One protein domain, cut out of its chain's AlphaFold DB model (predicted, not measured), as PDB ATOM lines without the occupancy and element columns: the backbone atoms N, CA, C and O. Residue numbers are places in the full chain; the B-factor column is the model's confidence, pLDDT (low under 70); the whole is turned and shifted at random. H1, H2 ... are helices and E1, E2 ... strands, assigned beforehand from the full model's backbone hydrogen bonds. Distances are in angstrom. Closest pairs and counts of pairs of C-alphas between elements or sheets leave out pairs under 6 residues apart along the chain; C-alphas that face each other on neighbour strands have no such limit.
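What this domain is: This is residues 30 to 98 of the 116 residues of the protein "Putative conserved secreted protein" of Synechococcus sp. BIOS-E4-1 (UniProt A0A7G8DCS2). Three helices zigzag along the length of the domain: H1 runs one way, H2, the longest, comes back, and H3 turns back again, with the beginning of H1 packed on H3 near Phe 91. Before them, residues 30 to 39 fold back on themselves in a small loop, and its strand E1 packs on H1. The printed part has 69 residues, with one named strand and three named helices in the order E1, H1, H2, H3, and its class is mostly helix. It is compact, with a radius of gyration of the C-alphas of 11.4 A, and the C-alphas span 34 by 22 by 17 A, an outline only just elongated.

Where its parts are: Begin at Thr 30 and go on to C-alpha 36 at (-24.927, 44.934, -43.725), where E1 begins; it holds residues 36 to 39 and is 9.2 A long from first to last C-alpha. Next find C-alpha 43 at (-14.010, 48.107, -40.733), where H1 begins; it holds residues 43 to 55 and is 18.2 A long. H2, residues 61 to 77, is 24.3 A long. H3, residues 81 to 96, is 22.2 A long and ends at C-alpha 96, at (-14.271, 59.504, -35.843).

How they stand to each other: E1 pairs with no named strand, but residues 30 to 31 pair antiparallel with its residues 36 to 37. Look from Val 38 to Ala 46: their C-alphas, the closest of E1 and H1, are 4.7 A apart. The closest C-alphas of E1 and H2, those of Phe 39 and Leu 71, are 7.0 A apart. E1 and H3 are apart. H1 and H2 are close but not clearly touching, the closest C-alphas being those of Ile 50 and Val 64 at 7.2 A; they run opposite ways at a shallow tilt of 14 degrees. H1 and H3 touch, with the C-alphas of Gly 43 and Phe 91 closest at 4.2 A. They run the same way at a steep tilt of 36 degrees, only just more than shallow. H2 and H3 only just touch, with 3 pairs of C-alphas within 8 A, and only at the corner by their link, residues 75 to 76 to residues 81 to 84. Their closest C-alphas, those of Leu 75 and Ala 84, are 5.5 A apart, and they run opposite ways at a shallow tilt of 23 degrees. In H1, H2 and H3 every O i to N i+4 pair is within hydrogen-bond range.

The domain as a whole: The two C-alphas farthest apart, those of Asp 56 and Gly 79, are 34.6 A from each other. The printed part has no cut, and the links E1 to H1, H1 to H2 and H2 to H3 are tight. The mean pLDDT of the printed part is 82.7; look at residues 78 to 80, between H2 and H3, for the three residues under 70.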
ATOM      1  N   THR A  30     -23.711  40.293 -38.813       83.25
ATOM      2  CA  THR A  30     -24.590  41.052 -39.710       83.25
ATOM      3  C   THR A  30     -25.551  41.892 -38.879       83.25
ATOM      4  O   THR A  30     -26.072  41.426 -37.865       83.25
ATOM      5  N   ILE A  31     -25.801  43.124 -39.317       80.06
ATOM      6  CA  ILE A  31     -26.861  43.982 -38.788       80.06
ATOM      7  C   ILE A  31     -28.000  43.965 -39.807       80.06
ATOM      8  O   ILE A  31     -27.932  44.615 -40.852       80.06
ATOM      9  N   GLU A  32     -29.027  43.168 -39.519       81.94
ATOM     10  CA  GLU A  32     -30.130  42.863 -40.442       81.94
ATOM     11  C   GLU A  32     -30.950  44.112 -40.800       81.94
ATOM     12  O   GLU A  32     -31.351  44.280 -41.948       81.94
ATOM     13  N   GLN A  33     -31.107  45.042 -39.852       77.38
ATOM     14  CA  GLN A  33     -31.834  46.308 -40.011       77.38
ATOM     15  C   GLN A  33     -31.269  47.209 -41.123       77.38
ATOM     16  O   GLN A  33     -32.006  47.993 -41.712       77.38
ATOM     17  N   ILE A  34     -29.969  47.094 -41.409       78.25
ATOM     18  CA  ILE A  34     -29.274  47.803 -42.496       78.25
ATOM     19  C   ILE A  34     -28.721  46.831 -43.551       78.25
ATOM     20  O   ILE A  34     -27.875  47.213 -44.357       78.25
ATOM     21  N   ASN A  35     -29.148  45.561 -43.511       83.38
ATOM     22  CA  ASN A  35     -28.702  44.457 -44.368       83.38
ATOM     23  C   ASN A  35     -27.177  44.453 -44.634       83.38
ATOM     24  O   ASN A  35     -26.724  44.255 -45.762       83.38
ATOM     25  N   THR A  36     -26.378  44.728 -43.597       81.88
ATOM     26  CA  THR A  36     -24.927  44.934 -43.725       81.88
ATOM     27  C   THR A  36     -24.160  43.926 -42.884       81.88
ATOM     28  O   THR A  36     -24.335  43.856 -41.666       81.88
ATOM     29  N   VAL A  37     -23.270  43.173 -43.531       83.44
ATOM     30  CA  VAL A  37     -22.228  42.395 -42.851       83.44
ATOM     31  C   VAL A  37     -21.200  43.380 -42.304       83.44
ATOM     32  O   VAL A  37     -20.627  44.152 -43.068       83.44
ATOM     33  N   VAL A  38     -20.974  43.364 -40.992       82.31
ATOM     34  CA  VAL A  38     -19.958  44.197 -40.336       82.31
ATOM     35  C   VAL A  38     -18.660  43.433 -40.093       82.31
ATOM     36  O   VAL A  38     -17.604  44.036 -40.163       82.31
ATOM     37  N   PHE A  39     -18.689  42.109 -39.917       79.56
ATOM     38  CA  PHE A  39     -17.476  41.282 -39.835       79.56
ATOM     39  C   PHE A  39     -17.690  39.948 -40.567       79.56
ATOM     40  O   PHE A  39     -18.766  39.371 -40.399       79.56
ATOM     41  N   PRO A  40     -16.727  39.446 -41.369       75.06
ATOM     42  CA  PRO A  40     -15.364  39.950 -41.609       75.06
ATOM     43  C   PRO A  40     -15.268  40.991 -42.751       75.06
ATOM     44  O   PRO A  40     -14.337  40.960 -43.554       75.06
ATOM     45  N   ALA A  41     -16.249  41.892 -42.868       78.56
ATOM     46  CA  ALA A  41     -16.204  43.003 -43.819       78.56
ATOM     47  C   ALA A  41     -15.101  44.030 -43.472       78.56
ATOM     48  O   ALA A  41     -14.446  43.940 -42.437       78.56
ATOM     49  N   ASP A  42     -14.904  45.029 -44.334       85.31
ATOM     50  CA  ASP A  42     -14.003  46.145 -44.036       85.31
ATOM     51  C   ASP A  42     -14.533  47.008 -42.874       85.31
ATOM     52  O   ASP A  42     -15.707  47.388 -42.841       85.31
ATOM     53  N   GLY A  43     -13.647  47.358 -41.937       83.88
ATOM     54  CA  GLY A  43     -14.010  48.107 -40.733       83.88
ATOM     55  C   GLY A  43     -14.521  49.518 -41.014       83.88
ATOM     56  O   GLY A  43     -15.446  49.972 -40.341       83.88
ATOM     57  N   ALA A  44     -13.993  50.206 -42.031       87.19
ATOM     58  CA  ALA A  44     -14.461  51.540 -42.393       87.19
ATOM     59  C   ALA A  44     -15.842  51.494 -43.070       87.19
ATOM     60  O   ALA A  44     -16.687  52.355 -42.806       87.19
ATOM     61  N   VAL A  45     -16.107  50.468 -43.887       88.75
ATOM     62  CA  VAL A  45     -17.445  50.197 -44.445       88.75
ATOM     63  C   VAL A  45     -18.446  49.891 -43.329       88.75
ATOM     64  O   VAL A  45     -19.521  50.492 -43.300       88.75
ATOM     65  N   ALA A  46     -18.084  49.025 -42.378       87.31
ATOM     66  CA  ALA A  46     -18.922  48.678 -41.233       87.31
ATOM     67  C   ALA A  46     -19.249  49.898 -40.352       87.31
ATOM     68  O   ALA A  46     -20.415  50.126 -40.023       87.31
ATOM     69  N   ALA A  47     -18.246  50.721 -40.023       89.31
ATOM     70  CA  ALA A  47     -18.437  51.962 -39.273       89.31
ATOM     71  C   ALA A  47     -19.372  52.924 -40.013       89.31
ATOM     72  O   ALA A  47     -20.352  53.394 -39.438       89.31
ATOM     73  N   LYS A  48     -19.128  53.167 -41.310       89.12
ATOM     74  CA  LYS A  48     -19.978  54.044 -42.123       89.12
ATOM     75  C   LYS A  48     -21.424  53.555 -42.159       89.12
ATOM     76  O   LYS A  48     -22.326  54.365 -41.979       89.12
ATOM     77  N   ALA A  49     -21.654  52.256 -42.340       88.19
ATOM     78  CA  ALA A  49     -22.998  51.691 -42.393       88.19
ATOM     79  C   ALA A  49     -23.748  51.824 -41.053       88.19
ATOM     80  O   ALA A  49     -24.915  52.216 -41.046       88.19
ATOM     81  N   ILE A  50     -23.072  51.591 -39.920       87.00
ATOM     82  CA  ILE A  50     -23.632  51.826 -38.577       87.00
ATOM     83  C   ILE A  50     -23.950  53.310 -38.361       87.00
ATOM     84  O   ILE A  50     -25.037  53.648 -37.894       87.00
ATOM     85  N   CYS A  51     -23.028  54.205 -38.722       88.38
ATOM     86  CA  CYS A  51     -23.209  55.645 -38.575       88.38
ATOM     87  C   CYS A  51     -24.354  56.191 -39.434       88.38
ATOM     88  O   CYS A  51     -25.155  56.987 -38.946       88.38
ATOM     89  N   THR A  52     -24.463  55.749 -40.689       89.62
ATOM     90  CA  THR A  52     -25.586  56.086 -41.571       89.62
ATOM     91  C   THR A  52     -26.892  55.532 -41.002       89.62
ATOM     92  O   THR A  52     -27.831  56.293 -40.814       89.62
ATOM     93  N   GLY A  53     -26.932  54.260 -40.587       86.38
ATOM     94  CA  GLY A  53     -28.120  53.668 -39.964       86.38
ATOM     95  C   GLY A  53     -28.593  54.397 -38.698       86.38
ATOM     96  O   GLY A  53     -29.797  54.519 -38.486       86.38
ATOM     97  N   LEU A  54     -27.674  54.923 -37.879       86.69
ATOM     98  CA  LEU A  54     -28.006  55.785 -36.736       86.69
ATOM     99  C   LEU A  54     -28.560  57.151 -37.166       86.69
ATOM    100  O   LEU A  54     -29.499  57.642 -36.542       86.69
ATOM    101  N   ALA A  55     -27.985  57.771 -38.200       87.94
ATOM    102  CA  ALA A  55     -28.395  59.088 -38.687       87.94
ATOM    103  C   ALA A  55     -29.769  59.061 -39.382       87.94
ATOM    104  O   ALA A  55     -30.592  59.940 -39.141       87.94
ATOM    105  N   ASP A  56     -30.037  58.028 -40.185       88.56
ATOM    106  CA  ASP A  56     -31.327  57.778 -40.842       88.56
ATOM    107  C   ASP A  56     -32.400  57.213 -39.885       88.56
ATOM    108  O   ASP A  56     -33.555  57.032 -40.271       88.56
ATOM    109  N   GLY A  57     -32.044  56.901 -38.631       86.25
ATOM    110  CA  GLY A  57     -32.956  56.315 -37.640       86.25
ATOM    111  C   GLY A  57     -33.328  54.845 -37.891       86.25
ATOM    112  O   GLY A  57     -34.168  54.299 -37.178       86.25
ATOM    113  N   ALA A  58     -32.689  54.188 -38.865       88.12
ATOM    114  CA  ALA A  58     -32.834  52.757 -39.140       88.12
ATOM    115  C   ALA A  58     -32.225  51.868 -38.036       88.12
ATOM    116  O   ALA A  58     -32.596  50.700 -37.908       88.12
ATOM    117  N   LEU A  59     -31.305  52.415 -37.233       86.56
ATOM    118  CA  LEU A  59     -30.709  51.770 -36.066       86.56
ATOM    119  C   LEU A  59     -30.976  52.559 -34.786       86.56
ATOM    120  O   LEU A  59     -30.770  53.771 -34.726       86.56
ATOM    121  N   THR A  60     -31.335  51.850 -33.717       85.81
ATOM    122  CA  THR A  60     -31.344  52.410 -32.359       85.81
ATOM    123  C   THR A  60     -29.980  52.258 -31.682       85.81
ATOM    124  O   THR A  60     -29.174  51.392 -32.036       85.81
ATOM    125  N   ARG A  61     -29.718  53.072 -30.650       80.31
ATOM    126  CA  ARG A  61     -28.474  52.994 -29.858       80.31
ATOM    127  C   ARG A  61     -28.299  51.617 -29.198       80.31
ATOM    128  O   ARG A  61     -27.181  51.118 -29.163       80.31
ATOM    129  N   ASP A  62     -29.384  50.971 -28.770       82.12
ATOM    130  CA  ASP A  62     -29.380  49.600 -28.236       82.12
ATOM    131  C   ASP A  62     -29.019  48.541 -29.284       82.12
ATOM    132  O   ASP A  62     -28.214  47.649 -29.014       82.12
ATOM    133  N   GLN A  63     -29.570  48.644 -30.501       81.44
ATOM    134  CA  GLN A  63     -29.235  47.732 -31.601       81.44
ATOM    135  C   GLN A  63     -27.754  47.838 -31.968       81.44
ATOM    136  O   GLN A  63     -27.081  46.820 -32.129       81.44
ATOM    137  N   VAL A  64     -27.229  49.065 -32.018       83.81
ATOM    138  CA  VAL A  64     -25.800  49.319 -32.220       83.81
ATOM    139  C   VAL A  64     -24.970  48.767 -31.064       83.81
ATOM    140  O   VAL A  64     -24.022  48.035 -31.318       83.81
ATOM    141  N   GLY A  65     -25.340  49.023 -29.807       80.94
ATOM    142  CA  GLY A  65     -24.643  48.465 -28.643       80.94
ATOM    143  C   GLY A  65     -24.570  46.935 -28.671       80.94
ATOM    144  O   GLY A  65     -23.504  46.360 -28.455       80.94
ATOM    145  N   SER A  66     -25.672  46.266 -29.027       83.00
ATOM    146  CA  SER A  66     -25.713  44.806 -29.179       83.00
ATOM    147  C   SER A  66     -24.829  44.312 -30.333       83.00
ATOM    148  O   SER A  66     -24.089  43.339 -30.168       83.00
ATOM    149  N   ALA A  67     -24.844  44.996 -31.482       80.44
ATOM    150  CA  ALA A  67     -23.991  44.663 -32.619       80.44
ATOM    151  C   ALA A  67     -22.496  44.853 -32.304       80.44
ATOM    152  O   ALA A  67     -21.697  43.970 -32.604       80.44
ATOM    153  N   LEU A  68     -22.123  45.953 -31.638       83.00
ATOM    154  CA  LEU A  68     -20.749  46.229 -31.204       83.00
ATOM    155  C   LEU A  68     -20.263  45.222 -30.149       83.00
ATOM    156  O   LEU A  68     -19.094  44.847 -30.161       83.00
ATOM    157  N   ALA A  69     -21.133  44.749 -29.253       82.06
ATOM    158  CA  ALA A  69     -20.787  43.698 -28.293       82.06
ATOM    159  C   ALA A  69     -20.499  42.356 -28.993       82.06
ATOM    160  O   ALA A  69     -19.480  41.722 -28.723       82.06
ATOM    161  N   ARG A  70     -21.348  41.952 -29.951       82.62
ATOM    162  CA  ARG A  70     -21.124  40.745 -30.773       82.62
ATOM    163  C   ARG A  70     -19.859  40.854 -31.625       82.62
ATOM    164  O   ARG A  70     -19.118  39.886 -31.741       82.62
ATOM    165  N   LEU A  71     -19.602  42.037 -32.185       82.31
ATOM    166  CA  LEU A  71     -18.406  42.340 -32.966       82.31
ATOM    167  C   LEU A  71     -17.126  42.221 -32.126       82.31
ATOM    168  O   LEU A  71     -16.174  41.595 -32.574       82.31
ATOM    169  N   GLN A  72     -17.111  42.751 -30.899       79.25
ATOM    170  CA  GLN A  72     -15.977  42.592 -29.977       79.25
ATOM    171  C   GLN A  72     -15.742  41.123 -29.601       79.25
ATOM    172  O   GLN A  72     -14.597  40.681 -29.591       79.25
ATOM    173  N   GLY A  73     -16.811  40.346 -29.382       78.81
ATOM    174  CA  GLY A  73     -16.714  38.892 -29.210       78.81
ATOM    175  C   GLY A  73     -16.062  38.206 -30.416       78.81
ATOM    176  O   GLY A  73     -15.046  37.536 -30.263       78.81
ATOM    177  N   ALA A  74     -16.573  38.461 -31.624       81.44
ATOM    178  CA  ALA A  74     -16.040  37.902 -32.869       81.44
ATOM    179  C   ALA A  74     -14.567  38.282 -33.123       81.44
ATOM    180  O   ALA A  74     -13.793  37.464 -33.613       81.44
ATOM    181  N   LEU A  75     -14.166  39.507 -32.770       78.75
ATOM    182  CA  LEU A  75     -12.782  39.981 -32.867       78.75
ATOM    183  C   LEU A  75     -11.861  39.345 -31.817       78.75
ATOM    184  O   LEU A  75     -10.688  39.141 -32.106       78.75
ATOM    185  N   GLY A  76     -12.376  39.022 -30.627       72.94
ATOM    186  CA  GLY A  76     -11.648  38.282 -29.592       72.94
ATOM    187  C   GLY A  76     -11.506  36.786 -29.897       72.94
ATOM    188  O   GLY A  76     -10.479  36.192 -29.581       72.94
ATOM    189  N   GLU A  77     -12.502  36.182 -30.551       76.69
ATOM    190  CA  GLU A  77     -12.441  34.802 -31.059       76.69
ATOM    191  C   GLU A  77     -11.626  34.679 -32.359       76.69
ATOM    192  O   GLU A  77     -11.171  33.588 -32.716       76.69
ATOM    193  N   SER A  78     -11.415  35.786 -33.078       69.06
ATOM    194  CA  SER A  78     -10.576  35.824 -34.271       69.06
ATOM    195  C   SER A  78      -9.107  35.613 -33.893       69.06
ATOM    196  O   SER A  78      -8.402  36.538 -33.498       69.06
ATOM    197  N   GLY A  79      -8.618  34.382 -34.076       61.81
ATOM    198  CA  GLY A  79      -7.213  34.016 -33.843       61.81
ATOM    199  C   GLY A  79      -6.185  34.782 -34.696       61.81
ATOM    200  O   GLY A  79      -4.983  34.632 -34.486       61.81
ATOM    201  N   GLU A  80      -6.630  35.621 -35.634       68.12
ATOM    202  CA  GLU A  80      -5.803  36.539 -36.417       68.12
ATOM    203  C   GLU A  80      -5.786  37.951 -35.804       68.12
ATOM    204  O   GLU A  80      -6.386  38.893 -36.332       68.12
ATOM    205  N   SER A  81      -5.049  38.122 -34.703       70.12
ATOM    206  CA  SER A  81      -4.991  39.401 -33.973       70.12
ATOM    207  C   SER A  81      -4.573  40.602 -34.847       70.12
ATOM    208  O   SER A  81      -5.080  41.709 -34.669       70.12
ATOM    209  N   GLU A  82      -3.722  40.405 -35.863       75.94
ATOM    210  CA  GLU A  82      -3.345  41.465 -36.816       75.94
ATOM    211  C   GLU A  82      -4.521  41.897 -37.714       75.94
ATOM    212  O   GLU A  82      -4.739  43.091 -37.937       75.94
ATOM    213  N   SER A  83      -5.315  40.940 -38.203       76.69
ATOM    214  CA  SER A  83      -6.498  41.199 -39.032       76.69
ATOM    215  C   SER A  83      -7.613  41.857 -38.209       76.69
ATOM    216  O   SER A  83      -8.184  42.856 -38.653       76.69
ATOM    217  N   ALA A  84      -7.836  41.398 -36.973       79.19
ATOM    218  CA  ALA A  84      -8.732  42.045 -36.015       79.19
ATOM    219  C   ALA A  84      -8.278  43.482 -35.674       79.19
ATOM    220  O   ALA A  84      -9.081  44.413 -35.695       79.19
ATOM    221  N   THR A  85      -6.980  43.699 -35.442       81.19
ATOM    222  CA  THR A  85      -6.415  45.029 -35.149       81.19
ATOM    223  C   THR A  85      -6.551  45.987 -36.334       81.19
ATOM    224  O   THR A  85      -6.956  47.138 -36.150       81.19
ATOM    225  N   ARG A  86      -6.285  45.527 -37.568       83.56
ATOM    226  CA  ARG A  86      -6.537  46.316 -38.792       83.56
ATOM    227  C   ARG A  86      -8.002  46.718 -38.915       83.56
ATOM    228  O   ARG A  86      -8.279  47.893 -39.155       83.56
ATOM    229  N   TYR A  87      -8.913  45.763 -38.728       85.81
ATOM    230  CA  TYR A  87     -10.353  46.000 -38.779       85.81
ATOM    231  C   TYR A  87     -10.770  47.091 -37.782       85.81
ATOM    232  O   TYR A  87     -11.399  48.076 -38.169       85.81
ATOM    233  N   VAL A  88     -10.361  46.967 -36.515       85.88
ATOM    234  CA  VAL A  88     -10.731  47.926 -35.464       85.88
ATOM    235  C   VAL A  88     -10.148  49.314 -35.729       85.88
ATOM    236  O   VAL A  88     -10.853  50.313 -35.590       85.88
ATOM    237  N   LYS A  89      -8.894  49.398 -36.188       86.06
ATOM    238  CA  LYS A  89      -8.274  50.677 -36.553       86.06
ATOM    239  C   LYS A  89      -9.023  51.374 -37.694       86.06
ATOM    240  O   LYS A  89      -9.256  52.578 -37.611       86.06
ATOM    241  N   ALA A  90      -9.418  50.630 -38.731       87.12
ATOM    242  CA  ALA A  90     -10.214  51.158 -39.841       87.12
ATOM    243  C   ALA A  90     -11.607  51.617 -39.375       87.12
ATOM    244  O   ALA A  90     -12.048  52.707 -39.739       87.12
ATOM    245  N   PHE A  91     -12.260  50.828 -38.515       89.25
ATOM    246  CA  PHE A  91     -13.562  51.146 -37.930       89.25
ATOM    247  C   PHE A  91     -13.531  52.444 -37.116       89.25
ATOM    248  O   PHE A  91     -14.290  53.376 -37.389       89.25
ATOM    249  N   ASN A  92     -12.623  52.534 -36.142       87.69
ATOM    250  CA  ASN A  92     -12.541  53.675 -35.232       87.69
ATOM    251  C   ASN A  92     -12.146  54.964 -35.977       87.69
ATOM    252  O   ASN A  92     -12.732  56.017 -35.727       87.69
ATOM    253  N   ALA A  93     -11.220  54.882 -36.942       88.25
ATOM    254  CA  ALA A  93     -10.840  56.026 -37.773       88.25
ATOM    255  C   ALA A  93     -12.000  56.524 -38.656       88.25
ATOM    256  O   ALA A  93     -12.212  57.731 -38.774       88.25
ATOM    257  N   ALA A  94     -12.776  55.611 -39.249       89.06
ATOM    258  CA  ALA A  94     -13.925  55.969 -40.071       89.06
ATOM    259  C   ALA A  94     -15.078  56.557 -39.245       89.06
ATOM    260  O   ALA A  94     -15.653  57.559 -39.662       89.06
ATOM    261  N   SER A  95     -15.381  55.996 -38.064       87.25
ATOM    262  CA  SER A  95     -16.393  56.577 -37.170       87.25
ATOM    263  C   SER A  95     -15.997  57.982 -36.722       87.25
ATOM    264  O   SER A  95     -16.815  58.888 -36.819       87.25
ATOM    265  N   ALA A  96     -14.747  58.192 -36.290       86.06
ATOM    266  CA  ALA A  96     -14.271  59.504 -35.843       86.06
ATOM    267  C   ALA A  96     -14.323  60.580 -36.949       86.06
ATOM    268  O   ALA A  96     -14.467  61.766 -36.657       86.06
ATOM    269  N   GLY A  97     -14.244  60.173 -38.222       83.81
ATOM    270  CA  GLY A  97     -14.426  61.056 -39.376       83.81
ATOM    271  C   GLY A  97     -15.883  61.439 -39.677       83.81
ATOM    272  O   GLY A  97     -16.111  62.335 -40.492       83.81
ATOM    273  N   ILE A  98     -16.875  60.794 -39.051       85.75
ATOM    274  CA  ILE A  98     -18.302  61.034 -39.304       85.75
ATOM    275  C   ILE A  98     -18.886  61.897 -38.182       85.75
ATOM    276  O   ILE A  98     -19.055  61.465 -37.042       85.75
TER     277      ILE A  98